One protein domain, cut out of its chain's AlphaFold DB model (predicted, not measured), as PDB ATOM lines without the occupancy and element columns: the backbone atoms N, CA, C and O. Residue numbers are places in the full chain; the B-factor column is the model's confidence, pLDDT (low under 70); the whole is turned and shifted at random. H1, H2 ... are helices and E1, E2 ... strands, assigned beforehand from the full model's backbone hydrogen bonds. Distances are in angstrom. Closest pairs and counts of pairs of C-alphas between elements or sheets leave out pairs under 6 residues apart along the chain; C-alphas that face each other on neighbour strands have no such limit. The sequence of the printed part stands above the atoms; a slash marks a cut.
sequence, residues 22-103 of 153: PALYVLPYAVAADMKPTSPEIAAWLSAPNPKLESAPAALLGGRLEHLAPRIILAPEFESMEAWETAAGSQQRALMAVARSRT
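Overview. This is residues 22 to 103 of the 153 residues of an uncharacterized protein of Comamonas testosteroni (UniProt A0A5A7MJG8). A narrow ribbon of two parallel strands, E1 and E2, has the helices H1 and H2 to one side, H2 packed on E1, while the long helix H4 leads off from the end of E2 as an arm; residues 92 to 103, of which 92 to 102 belong to H4, stick out. The short helix H3 lies near the end of the ribbon where both strands begin, far from H4. The printed part has 82 residues, with four named helices and two named strands in the order E1, H1, H2, H3, E2, H4. The class is mixed, helices and strands. The whole is loose, with a radius of gyration of the C-alphas of 15.4 A, and elongated, spanning 48 by 28 by 25 A.

Along the chain. E1, residues 24 to 31, begins with C-alpha 24 at (-37.338, 37.842, 34.142) and is 21.2 A long. H1, residues 40 to 47, is 10.5 A long. Two helices of four residues follow, H2, residues 58 to 61, and H3, residues 64 to 67. E2, residues 71 to 78, is 22.7 A long and ends with C-alpha 78 at (-46.648, 50.562, 20.291). H4, residues 81 to 102, is 31.6 A long and ends with C-alpha 102 at (-44.129, 27.132, 0.314).

Arrangement. E1 and E2 are parallel neighbours at 28 degrees. C-alphas 28 and 75, which face each other, are 4.7 A apart. N 27 and O 73 at 2.8 A, and N 75 and O 27 at 3.0 A, are within hydrogen-bond range. E1, H1 H2 H3, E2 form a strand-helix-strand unit, two parallel neighbour strands with helices between them along the chain. E1 and H2 have 4 pairs of C-alphas within 8 A, the closest those of Tyr 29 and Leu 60, 6.7 A. H1 and H2 are close but not clearly touching; their closest C-alphas, of Ile 42 and Leu 60, are 7.2 A apart. H2 and H3 meet only through their link. The closest C-alphas of E2 and H4 are those of Phe 78 and Trp 84, 6.0 A. H4 is apart from E1, H1, H2 and H3. In H1 and H4 every O i to N i+4 pair is within hydrogen-bond range; H2 and H3 are too short for such a pair, and in each the one O i to N i+3 pair is within range.

Size, cuts and confidence. The two C-alphas farthest apart, those of Glu 66 and Thr 103, are 49.6 A apart. Residues 47 to 52 also stand free. The printed part has no cut, and no link is long. Its mean pLDDT is 78.6, with residues 22 to 24, 62 to 71 and 99 to 103 under 70.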
ATOM      1  N   PRO A  22     -35.504  32.384  37.454       59.56
ATOM      2  CA  PRO A  22     -34.692  33.585  37.514       59.56
ATOM      3  C   PRO A  22     -35.574  34.779  37.173       59.56
ATOM      4  O   PRO A  22     -36.404  34.668  36.264       59.56
ATOM      5  N   ALA A  23     -35.422  35.867  37.931       58.12
ATOM      6  CA  ALA A  23     -36.173  37.085  37.677       58.12
ATOM      7  C   ALA A  23     -36.078  37.397  36.179       58.12
ATOM      8  O   ALA A  23     -34.998  37.384  35.591       58.12
ATOM      9  N   LEU A  24     -37.236  37.532  35.549       65.56
ATOM     10  CA  LEU A  24     -37.338  37.842  34.142       65.56
ATOM     11  C   LEU A  24     -37.622  39.332  34.060       65.56
ATOM     12  O   LEU A  24     -38.670  39.776  34.525       65.56
ATOM     13  N   TYR A  25     -36.693  40.088  33.488       71.81
ATOM     14  CA  TYR A  25     -36.924  41.500  33.228       71.81
ATOM     15  C   TYR A  25     -37.427  41.680  31.806       71.81
ATOM     16  O   TYR A  25     -36.794  41.237  30.848       71.81
ATOM     17  N   VAL A  26     -38.579  42.332  31.691       76.75
ATOM     18  CA  VAL A  26     -39.105  42.800  30.414       76.75
ATOM     19  C   VAL A  26     -38.609  44.227  30.223       76.75
ATOM     20  O   VAL A  26     -38.868  45.086  31.066       76.75
ATOM     21  N   LEU A  27     -37.862  44.455  29.148       81.62
ATOM     22  CA  LEU A  27     -37.416  45.775  28.725       81.62
ATOM     23  C   LEU A  27     -38.313  46.225  27.568       81.62
ATOM     24  O   LEU A  27     -38.158  45.707  26.454       81.62
ATOM     25  N   PRO A  28     -39.284  47.118  27.829       84.31
ATOM     26  CA  PRO A  28     -40.093  47.691  26.772       84.31
ATOM     27  C   PRO A  28     -39.254  48.648  25.918       84.31
ATOM     28  O   PRO A  28     -38.367  49.336  26.429       84.31
ATOM     29  N   TYR A  29     -39.534  48.698  24.620       87.00
ATOM     30  CA  TYR A  29     -38.979  49.705  23.721       87.00
ATOM     31  C   TYR A  29     -40.031  50.168  22.717       87.00
ATOM     32  O   TYR A  29     -40.778  49.358  22.169       87.00
ATOM     33  N   ALA A  30     -40.066  51.476  22.468       87.69
ATOM     34  CA  ALA A  30     -41.026  52.077  21.554       87.69
ATOM     35  C   ALA A  30     -40.771  51.635  20.105       87.69
ATOM     36  O   ALA A  30     -39.634  51.689  19.618       87.69
ATOM     37  N   VAL A  31     -41.840  51.225  19.426       89.56
ATOM     38  CA  VAL A  31     -41.852  50.868  18.006       89.56
ATOM     39  C   VAL A  31     -42.955  51.600  17.253       89.56
ATOM     40  O   VAL A  31     -44.064  51.799  17.753       89.56
ATOM     41  N   ALA A  32     -42.651  51.940  16.005       86.69
ATOM     42  CA  ALA A  32     -43.620  52.445  15.050       86.69
ATOM     43  C   ALA A  32     -44.455  51.303  14.430       86.69
ATOM     44  O   ALA A  32     -44.170  50.113  14.599       86.69
ATOM     45  N   ALA A  33     -45.490  51.666  13.665       82.69
ATOM     46  CA  ALA A  33     -46.388  50.718  12.994       82.69
ATOM     47  C   ALA A  33     -45.684  49.797  11.972       82.69
ATOM     48  O   ALA A  33     -46.222  48.763  11.581       82.69
ATOM     49  N   ASP A  34     -44.475  50.147  11.533       82.06
ATOM     50  CA  ASP A  34     -43.640  49.337  10.645       82.06
ATOM     51  C   ASP A  34     -42.725  48.352  11.399       82.06
ATOM     52  O   ASP A  34     -41.824  47.769  10.794       82.06
ATOM     53  N   MET A  35     -42.960  48.154  12.704       80.06
ATOM     54  CA  MET A  35     -42.161  47.318  13.610       80.06
ATOM     55  C   MET A  35     -40.721  47.804  13.810       80.06
ATOM     56  O   MET A  35     -39.900  47.073  14.375       80.06
ATOM     57  N   LYS A  36     -40.382  49.024  13.374       85.62
ATOM     58  CA  LYS A  36     -39.053  49.587  13.605       85.62
ATOM     59  C   LYS A  36     -39.009  50.344  14.931       85.62
ATOM     60  O   LYS A  36     -39.970  51.037  15.266       85.62
ATOM     61  N   PRO A  37     -37.904  50.242  15.690       87.75
ATOM     62  CA  PRO A  37     -37.730  51.031  16.901       87.75
ATOM     63  C   PRO A  37     -37.753  52.525  16.586       87.75
ATOM     64  O   PRO A  37     -37.079  52.969  15.657       87.75
ATOM     65  N   THR A  38     -38.476  53.301  17.393       87.50
ATOM     66  CA  THR A  38     -38.538  54.765  17.251       87.50
ATOM     67  C   THR A  38     -37.186  55.412  17.582       87.50
ATOM     68  O   THR A  38     -36.805  56.421  16.995       87.50
ATOM     69  N   SER A  39     -36.426  54.811  18.506       86.88
ATOM     70  CA  SER A  39     -35.084  55.279  18.864       86.88
ATOM     71  C   SER A  39     -34.023  54.762  17.878       86.88
ATOM     72  O   SER A  39     -33.894  53.541  17.716       86.88
ATOM     73  N   PRO A  40     -33.202  55.649  17.280       87.88
ATOM     74  CA  PRO A  40     -32.161  55.251  16.333       87.88
ATOM     75  C   PRO A  40     -31.056  54.414  16.992       87.88
ATOM     76  O   PRO A  40     -30.512  53.512  16.360       87.88
ATOM     77  N   GLU A  41     -30.753  54.653  18.269       89.00
ATOM     78  CA  GLU A  41     -29.755  53.881  19.020       89.00
ATOM     79  C   GLU A  41     -30.218  52.440  19.253       89.00
ATOM     80  O   GLU A  41     -29.452  51.494  19.075       89.00
ATOM     81  N   ILE A  42     -31.498  52.263  19.605       87.88
ATOM     82  CA  ILE A  42     -32.106  50.939  19.794       87.88
ATOM     83  C   ILE A  42     -32.199  50.212  18.449       87.88
ATOM     84  O   ILE A  42     -31.888  49.025  18.380       87.88
ATOM     85  N   ALA A  43     -32.555  50.916  17.371       88.31
ATOM     86  CA  ALA A  43     -32.573  50.354  16.021       88.31
ATOM     87  C   ALA A  43     -31.189  49.878  15.563       88.31
ATOM     88  O   ALA A  43     -31.060  48.759  15.058       88.31
ATOM     89  N   ALA A  44     -30.147  50.685  15.777       88.94
ATOM     90  CA  ALA A  44     -28.772  50.316  15.459       88.94
ATOM     91  C   ALA A  44     -28.304  49.114  16.290       88.94
ATOM     92  O   ALA A  44     -27.723  48.175  15.747       88.94
ATOM     93  N   TRP A  45     -28.613  49.103  17.589       88.38
ATOM     94  CA  TRP A  45     -28.254  48.003  18.478       88.38
ATOM     95  C   TRP A  45     -28.949  46.691  18.095       88.38
ATOM     96  O   TRP A  45     -28.275  45.677  17.953       88.38
ATOM     97  N   LEU A  46     -30.263  46.701  17.843       87.38
ATOM     98  CA  LEU A  46     -31.011  45.506  17.417       87.38
ATOM     99  C   LEU A  46     -30.578  44.973  16.046       87.38
ATOM    100  O   LEU A  46     -30.754  43.789  15.767       87.38
ATOM    101  N   SER A  47     -30.007  45.834  15.202       87.88
ATOM    102  CA  SER A  47     -29.471  45.452  13.892       87.88
ATOM    103  C   SER A  47     -28.066  44.840  13.972       87.88
ATOM    104  O   SER A  47     -27.591  44.275  12.987       87.88
ATOM    105  N   ALA A  48     -27.382  44.944  15.118       85.25
ATOM    106  CA  ALA A  48     -26.049  44.386  15.290       85.25
ATOM    107  C   ALA A  48     -26.088  42.845  15.298       85.25
ATOM    108  O   ALA A  48     -27.007  42.240  15.858       85.25
ATOM    109  N   PRO A  49     -25.076  42.168  14.728       75.25
ATOM    110  CA  PRO A  49     -24.974  40.721  14.829       75.25
ATOM    111  C   PRO A  49     -24.741  40.331  16.294       75.25
ATOM    112  O   PRO A  49     -23.695  40.630  16.862       75.25
ATOM    113  N   ASN A  50     -25.718  39.640  16.889       75.56
ATOM    114  CA  ASN A  50     -25.721  39.220  18.295       75.56
ATOM    115  C   ASN A  50     -25.649  40.405  19.292       75.56
ATOM    116  O   ASN A  50     -24.608  40.622  19.920       75.56
ATOM    117  N   PRO A  51     -26.743  41.175  19.447       79.25
ATOM    118  CA  PRO A  51     -26.778  42.329  20.339       79.25
ATOM    119  C   PRO A  51     -26.533  41.899  21.788       79.25
ATOM    120  O   PRO A  51     -27.304  41.140  22.378       79.25
ATOM    121  N   LYS A  52     -25.433  42.382  22.371       78.06
ATOM    122  CA  LYS A  52     -25.078  42.110  23.763       78.06
ATOM    123  C   LYS A  52     -25.673  43.161  24.681       78.06
ATOM    124  O   LYS A  52     -25.771  44.335  24.333       78.06
ATOM    125  N   LEU A  53     -25.986  42.736  25.897       75.25
ATOM    126  CA  LEU A  53     -26.485  43.621  26.944       75.25
ATOM    127  C   LEU A  53     -25.463  44.696  27.347       75.25
ATOM    128  O   LEU A  53     -25.842  45.818  27.650       75.25
ATOM    129  N   GLU A  54     -24.172  44.361  27.300       77.44
ATOM    130  CA  GLU A  54     -23.053  45.271  27.588       77.44
ATOM    131  C   GLU A  54     -23.013  46.476  26.640       77.44
ATOM    132  O   GLU A  54     -22.566  47.551  27.022       77.44
ATOM    133  N   SER A  55     -23.484  46.293  25.404       79.12
ATOM    134  CA  SER A  55     -23.534  47.334  24.379       79.12
ATOM    135  C   SER A  55     -24.937  47.917  24.204       79.12
ATOM    136  O   SER A  55     -25.187  48.591  23.206       79.12
ATOM    137  N   ALA A  56     -25.873  47.604  25.108       81.69
ATOM    138  CA  ALA A  56     -27.247  48.070  25.004       81.69
ATOM    139  C   ALA A  56     -27.348  49.580  25.291       81.69
ATOM    140  O   ALA A  56     -26.663  50.079  26.187       81.69
ATOM    141  N   PRO A  57     -28.220  50.317  24.576       84.88
ATOM    142  CA  PRO A  57     -28.418  51.742  24.815       84.88
ATOM    143  C   PRO A  57     -28.879  52.019  26.249       84.88
ATOM    144  O   PRO A  57     -29.740  51.317  26.785       84.88
ATOM    145  N   ALA A  58     -28.377  53.096  26.855       80.06
ATOM    146  CA  ALA A  58     -28.768  53.492  28.211       80.06
ATOM    147  C   ALA A  58     -30.282  53.754  28.328       80.06
ATOM    148  O   ALA A  58     -30.895  53.409  29.340       80.06
ATOM    149  N   ALA A  59     -30.892  54.285  27.261       78.94
ATOM    150  CA  ALA A  59     -32.334  54.498  27.158       78.94
ATOM    151  C   ALA A  59     -33.147  53.196  27.291       78.94
ATOM    152  O   ALA A  59     -34.234  53.213  27.856       78.94
ATOM    153  N   LEU A  60     -32.607  52.065  26.820       80.25
ATOM    154  CA  LEU A  60     -33.243  50.747  26.928       80.25
ATOM    155  C   LEU A  60     -33.078  50.150  28.331       80.25
ATOM    156  O   LEU A  60     -33.969  49.477  28.842       80.25
ATOM    157  N   LEU A  61     -31.926  50.386  28.960       78.69
ATOM    158  CA  LEU A  61     -31.613  49.844  30.281       78.69
ATOM    159  C   LEU A  61     -32.284  50.631  31.412       78.69
ATOM    160  O   LEU A  61     -32.460  50.082  32.498       78.69
ATOM    161  N   GLY A  62     -32.667  51.894  31.185       69.88
ATOM    162  CA  GLY A  62     -33.449  52.701  32.129       69.88
ATOM    163  C   GLY A  62     -32.819  52.811  33.522       69.88
ATOM    164  O   GLY A  62     -33.539  52.814  34.519       69.88
ATOM    165  N   GLY A  63     -31.483  52.793  33.607       62.81
ATOM    166  CA  GLY A  63     -30.736  52.778  34.873       62.81
ATOM    167  C   GLY A  63     -30.780  51.448  35.645       62.81
ATOM    168  O   GLY A  63     -30.246  51.363  36.742       62.81
ATOM    169  N   ARG A  64     -31.367  50.380  35.089       63.06
ATOM    170  CA  ARG A  64     -31.562  49.074  35.755       63.06
ATOM    171  C   ARG A  64     -30.357  48.129  35.652       63.06
ATOM    172  O   ARG A  64     -30.503  46.922  35.846       63.06
ATOM    173  N   LEU A  65     -29.174  48.673  35.365       57.53
ATOM    174  CA  LEU A  65     -27.908  47.936  35.245       57.53
ATOM    175  C   LEU A  65     -27.569  47.143  36.518       57.53
ATOM    176  O   LEU A  65     -27.013  46.052  36.436       57.53
ATOM    177  N   GLU A  66     -27.971  47.649  37.684       57.09
ATOM    178  CA  GLU A  66     -27.648  47.063  38.993       57.09
ATOM    179  C   GLU A  66     -28.423  45.770  39.306       57.09
ATOM    180  O   GLU A  66     -28.101  45.047  40.249       57.09
ATOM    181  N   HIS A  67     -29.452  45.452  38.516       55.56
ATOM    182  CA  HIS A  67     -30.353  44.323  38.759       55.56
ATOM    183  C   HIS A  67     -30.535  43.433  37.538       55.56
ATOM    184  O   HIS A  67     -31.562  42.760  37.435       55.56
ATOM    185  N   LEU A  68     -29.573  43.426  36.610       58.50
ATOM    186  CA  LEU A  68     -29.663  42.612  35.402       58.50
ATOM    187  C   LEU A  68     -29.737  41.136  35.786       58.50
ATOM    188  O   LEU A  68     -28.747  40.454  36.045       58.50
ATOM    189  N   ALA A  69     -30.971  40.658  35.873       58.28
ATOM    190  CA  ALA A  69     -31.266  39.277  36.127       58.28
ATOM    191  C   ALA A  69     -30.759  38.438  34.951       58.28
ATOM    192  O   ALA A  69     -30.606  38.942  33.836       58.28
ATOM    193  N   PRO A  70     -30.550  37.131  35.146       59.56
ATOM    194  CA  PRO A  70     -29.904  36.313  34.127       59.56
ATOM    195  C   PRO A  70     -30.787  36.078  32.889       59.56
ATOM    196  O   PRO A  70     -30.357  35.395  31.963       59.56
ATOM    197  N   ARG A  71     -32.028  36.595  32.855       64.38
ATOM    198  CA  ARG A  71     -32.930  36.512  31.700       64.38
ATOM    199  C   ARG A  71     -33.631  37.846  31.458       64.38
ATOM    200  O   ARG A  71     -34.323  38.364  32.334       64.38
ATOM    201  N   ILE A  72     -33.487  38.346  30.237       71.62
ATOM    202  CA  ILE A  72     -34.101  39.582  29.757       71.62
ATOM    203  C   ILE A  72     -34.938  39.246  28.527       71.62
ATOM    204  O   ILE A  72     -34.503  38.470  27.676       71.62
ATOM    205  N   ILE A  73     -36.138  39.815  28.448       78.88
ATOM    206  CA  ILE A  73     -36.980  39.803  27.253       78.88
ATOM    207  C   ILE A  73     -37.152  41.240  26.785       78.88
ATOM    208  O   ILE A  73     -37.490  42.120  27.571       78.88
ATOM    209  N   LEU A  74     -36.935  41.457  25.495       83.06
ATOM    210  CA  LEU A  74     -37.249  42.712  24.829       83.06
ATOM    211  C   LEU A  74     -38.708  42.659  24.384       83.06
ATOM    212  O   LEU A  74     -39.112  41.695  23.733       83.06
ATOM    213  N   ALA A  75     -39.486  43.670  24.753       85.25
ATOM    214  CA  ALA A  75     -40.889  43.768  24.375       85.25
ATOM    215  C   ALA A  75     -41.116  45.035  23.535       85.25
ATOM    216  O   ALA A  75     -40.874  46.130  24.038       85.25
ATOM    217  N   PRO A  76     -41.564  44.916  22.275       87.38
ATOM    218  CA  PRO A  76     -41.977  46.080  21.503       87.38
ATOM    219  C   PRO A  76     -43.248  46.681  22.110       87.38
ATOM    220  O   PRO A  76     -44.215  45.966  22.377       87.38
ATOM    221  N   GLU A  77     -43.245  47.993  22.306       89.50
ATOM    222  CA  GLU A  77     -44.377  48.772  22.795       89.50
ATOM    223  C   GLU A  77     -44.813  49.761  21.712       89.50
ATOM    224  O   GLU A  77     -44.006  50.538  21.200       89.50
ATOM    225  N   PHE A  78     -46.086  49.700  21.328       87.38
ATOM    226  CA  PHE A  78     -46.648  50.562  20.291       87.38
ATOM    227  C   PHE A  78     -47.272  51.798  20.924       87.38
ATOM    228  O   PHE A  78     -47.920  51.711  21.965       87.38
ATOM    229  N   GLU A  79     -47.137  52.936  20.251       83.75
ATOM    230  CA  GLU A  79     -47.683  54.215  20.722       83.75
ATOM    231  C   GLU A  79     -49.223  54.254  20.715       83.75
ATOM    232  O   GLU A  79     -49.829  55.044  21.437       83.75
ATOM    233  N   SER A  80     -49.877  53.396  19.922       87.25
ATOM    234  CA  SER A  80     -51.338  53.306  19.854       87.25
ATOM    235  C   SER A  80     -51.829  51.909  19.469       87.25
ATOM    236  O   SER A  80     -51.107  51.110  18.866       87.25
ATOM    237  N   MET A  81     -53.099  51.628  19.783       86.94
ATOM    238  CA  MET A  81     -53.768  50.389  19.368       86.94
ATOM    239  C   MET A  81     -53.855  50.278  17.837       86.94
ATOM    240  O   MET A  81     -53.629  49.211  17.278       86.94
ATOM    241  N   GLU A  82     -54.101  51.392  17.146       86.81
ATOM    242  CA  GLU A  82     -54.179  51.443  15.681       86.81
ATOM    243  C   GLU A  82     -52.833  51.107  15.015       86.81
ATOM    244  O   GLU A  82     -52.779  50.374  14.020       86.81
ATOM    245  N   ALA A  83     -51.720  51.577  15.594       84.88
ATOM    246  CA  ALA A  83     -50.378  51.222  15.141       84.88
ATOM    247  C   ALA A  83     -50.102  49.720  15.322       84.88
ATOM    248  O   ALA A  83     -49.539  49.085  14.426       84.88
ATOM    249  N   TRP A  84     -50.546  49.143  16.443       88.38
ATOM    250  CA  TRP A  84     -50.449  47.706  16.698       88.38
ATOM    251  C   TRP A  84     -51.269  46.883  15.693       88.38
ATOM    252  O   TRP A  84     -50.747  45.930  15.114       88.38
ATOM    253  N   GLU A  85     -52.522  47.261  15.425       88.94
ATOM    254  CA  GLU A  85     -53.392  46.554  14.471       88.94
ATOM    255  C   GLU A  85     -52.825  46.594  13.049       88.94
ATOM    256  O   GLU A  85     -52.806  45.583  12.339       88.94
ATOM    257  N   THR A  86     -52.294  47.750  12.649       87.44
ATOM    258  CA  THR A  86     -51.645  47.935  11.347       87.44
ATOM    259  C   THR A  86     -50.419  47.031  11.206       87.44
ATOM    260  O   THR A  86     -50.266  46.337  10.191       87.44
ATOM    261  N   ALA A  87     -49.571  46.982  12.238       86.31
ATOM    262  CA  ALA A  87     -48.397  46.117  12.276       86.31
ATOM    263  C   ALA A  87     -48.782  44.628  12.231       86.31
ATOM    264  O   ALA A  87     -48.246  43.868  11.417       86.31
ATOM    265  N   ALA A  88     -49.764  44.220  13.041       86.38
ATOM    266  CA  ALA A  88     -50.267  42.851  13.092       86.38
ATOM    267  C   ALA A  88     -50.838  42.405  11.735       86.38
ATOM    268  O   ALA A  88     -50.506  41.322  11.242       86.38
ATOM    269  N   GLY A  89     -51.629  43.261  11.080       87.25
ATOM    270  CA  GLY A  89     -52.177  42.996   9.751       87.25
ATOM    271  C   GLY A  89     -51.092  42.856   8.678       87.25
ATOM    272  O   GLY A  89     -51.160  41.957   7.835       87.25
ATOM    273  N   SER A  90     -50.058  43.702   8.722       85.44
ATOM    274  CA  SER A  90     -48.896  43.600   7.829       85.44
ATOM    275  C   SER A  90     -48.152  42.271   8.018       85.44
ATOM    276  O   SER A  90     -47.912  41.538   7.053       85.44
ATOM    277  N   GLN A  91     -47.875  41.897   9.270       85.56
ATOM    278  CA  GLN A  91     -47.195  40.649   9.605       85.56
ATOM    279  C   GLN A  91     -48.018  39.418   9.201       85.56
ATOM    280  O   GLN A  91     -47.472  38.468   8.641       85.56
ATOM    281  N   GLN A  92     -49.337  39.442   9.406       86.62
ATOM    282  CA  GLN A  92     -50.231  38.364   8.984       86.62
ATOM    283  C   GLN A  92     -50.208  38.173   7.463       86.62
ATOM    284  O   GLN A  92     -50.107  37.039   6.992       86.62
ATOM    285  N   ARG A  93     -50.242  39.259   6.679       86.38
ATOM    286  CA  ARG A  93     -50.130  39.185   5.211       86.38
ATOM    287  C   ARG A  93     -48.784  38.615   4.774       86.38
ATOM    288  O   ARG A  93     -48.755  37.770   3.882       86.38
ATOM    289  N   ALA A  94     -47.689  39.025   5.414       83.62
ATOM    290  CA  ALA A  94     -46.358  38.496   5.128       83.62
ATOM    291  C   ALA A  94     -46.268  36.990   5.430       83.62
ATOM    292  O   ALA A  94     -45.793  36.217   4.599       83.62
ATOM    293  N   LEU A  95     -46.799  36.548   6.575       83.00
ATOM    294  CA  LEU A  95     -46.864  35.129   6.932       83.00
ATOM    295  C   LEU A  95     -47.726  34.331   5.950       83.00
ATOM    296  O   LEU A  95     -47.328  33.247   5.533       83.00
ATOM    297  N   MET A  96     -48.871  34.876   5.528       82.31
ATOM    298  CA  MET A  96     -49.704  34.258   4.496       82.31
ATOM    299  C   MET A  96     -48.978  34.164   3.152       82.31
ATOM    300  O   MET A  96     -49.094  33.145   2.481       82.31
ATOM    301  N   ALA A  97     -48.213  35.182   2.756       78.38
ATOM    302  CA  ALA A  97     -47.426  35.155   1.525       78.38
ATOM    303  C   ALA A  97     -46.325  34.082   1.570       78.38
ATOM    304  O   ALA A  97     -46.166  33.329   0.612       78.38
ATOM    305  N   VAL A  98     -45.619  33.953   2.699       75.56
ATOM    306  CA  VAL A  98     -44.608  32.900   2.916       75.56
ATOM    307  C   VAL A  98     -45.240  31.506   2.970       75.56
ATOM    308  O   VAL A  98     -44.677  30.543   2.453       75.56
ATOM    309  N   ALA A  99     -46.417  31.373   3.582       69.38
ATOM    310  CA  ALA A  99     -47.155  30.115   3.581       69.38
ATOM    311  C   ALA A  99     -47.566  29.722   2.153       69.38
ATOM    312  O   ALA A  99     -47.322  28.591   1.743       69.38
ATOM    313  N   ARG A 100     -48.094  30.680   1.377       59.53
ATOM    314  CA  ARG A 100     -48.481  30.493  -0.029       59.53
ATOM    315  C   ARG A 100     -47.300  30.136  -0.934       59.53
ATOM    316  O   ARG A 100     -47.464  29.310  -1.822       59.53
ATOM    317  N   SER A 101     -46.119  30.718  -0.714       60.56
ATOM    318  CA  SER A 101     -44.927  30.428  -1.527       60.56
ATOM    319  C   SER A 101     -44.322  29.048  -1.249       60.56
ATOM    320  O   SER A 101     -43.735  28.444  -2.142       60.56
ATOM    321  N   ARG A 102     -44.493  28.518  -0.030       55.97
ATOM    322  CA  ARG A 102     -44.129  27.132   0.314       55.97
ATOM    323  C   ARG A 102     -45.060  26.104  -0.320       55.97
ATOM    324  O   ARG A 102     -44.623  25.002  -0.633       55.97
ATOM    325  N   THR A 103     -46.321  26.461  -0.528       55.28
ATOM    326  CA  THR A 103     -47.328  25.639  -1.207       55.28
ATOM    327  C   THR A 103     -47.350  25.941  -2.701       55.28
ATOM    328  O   THR A 103     -48.392  26.317  -3.218       55.28
TER     329      THR A 103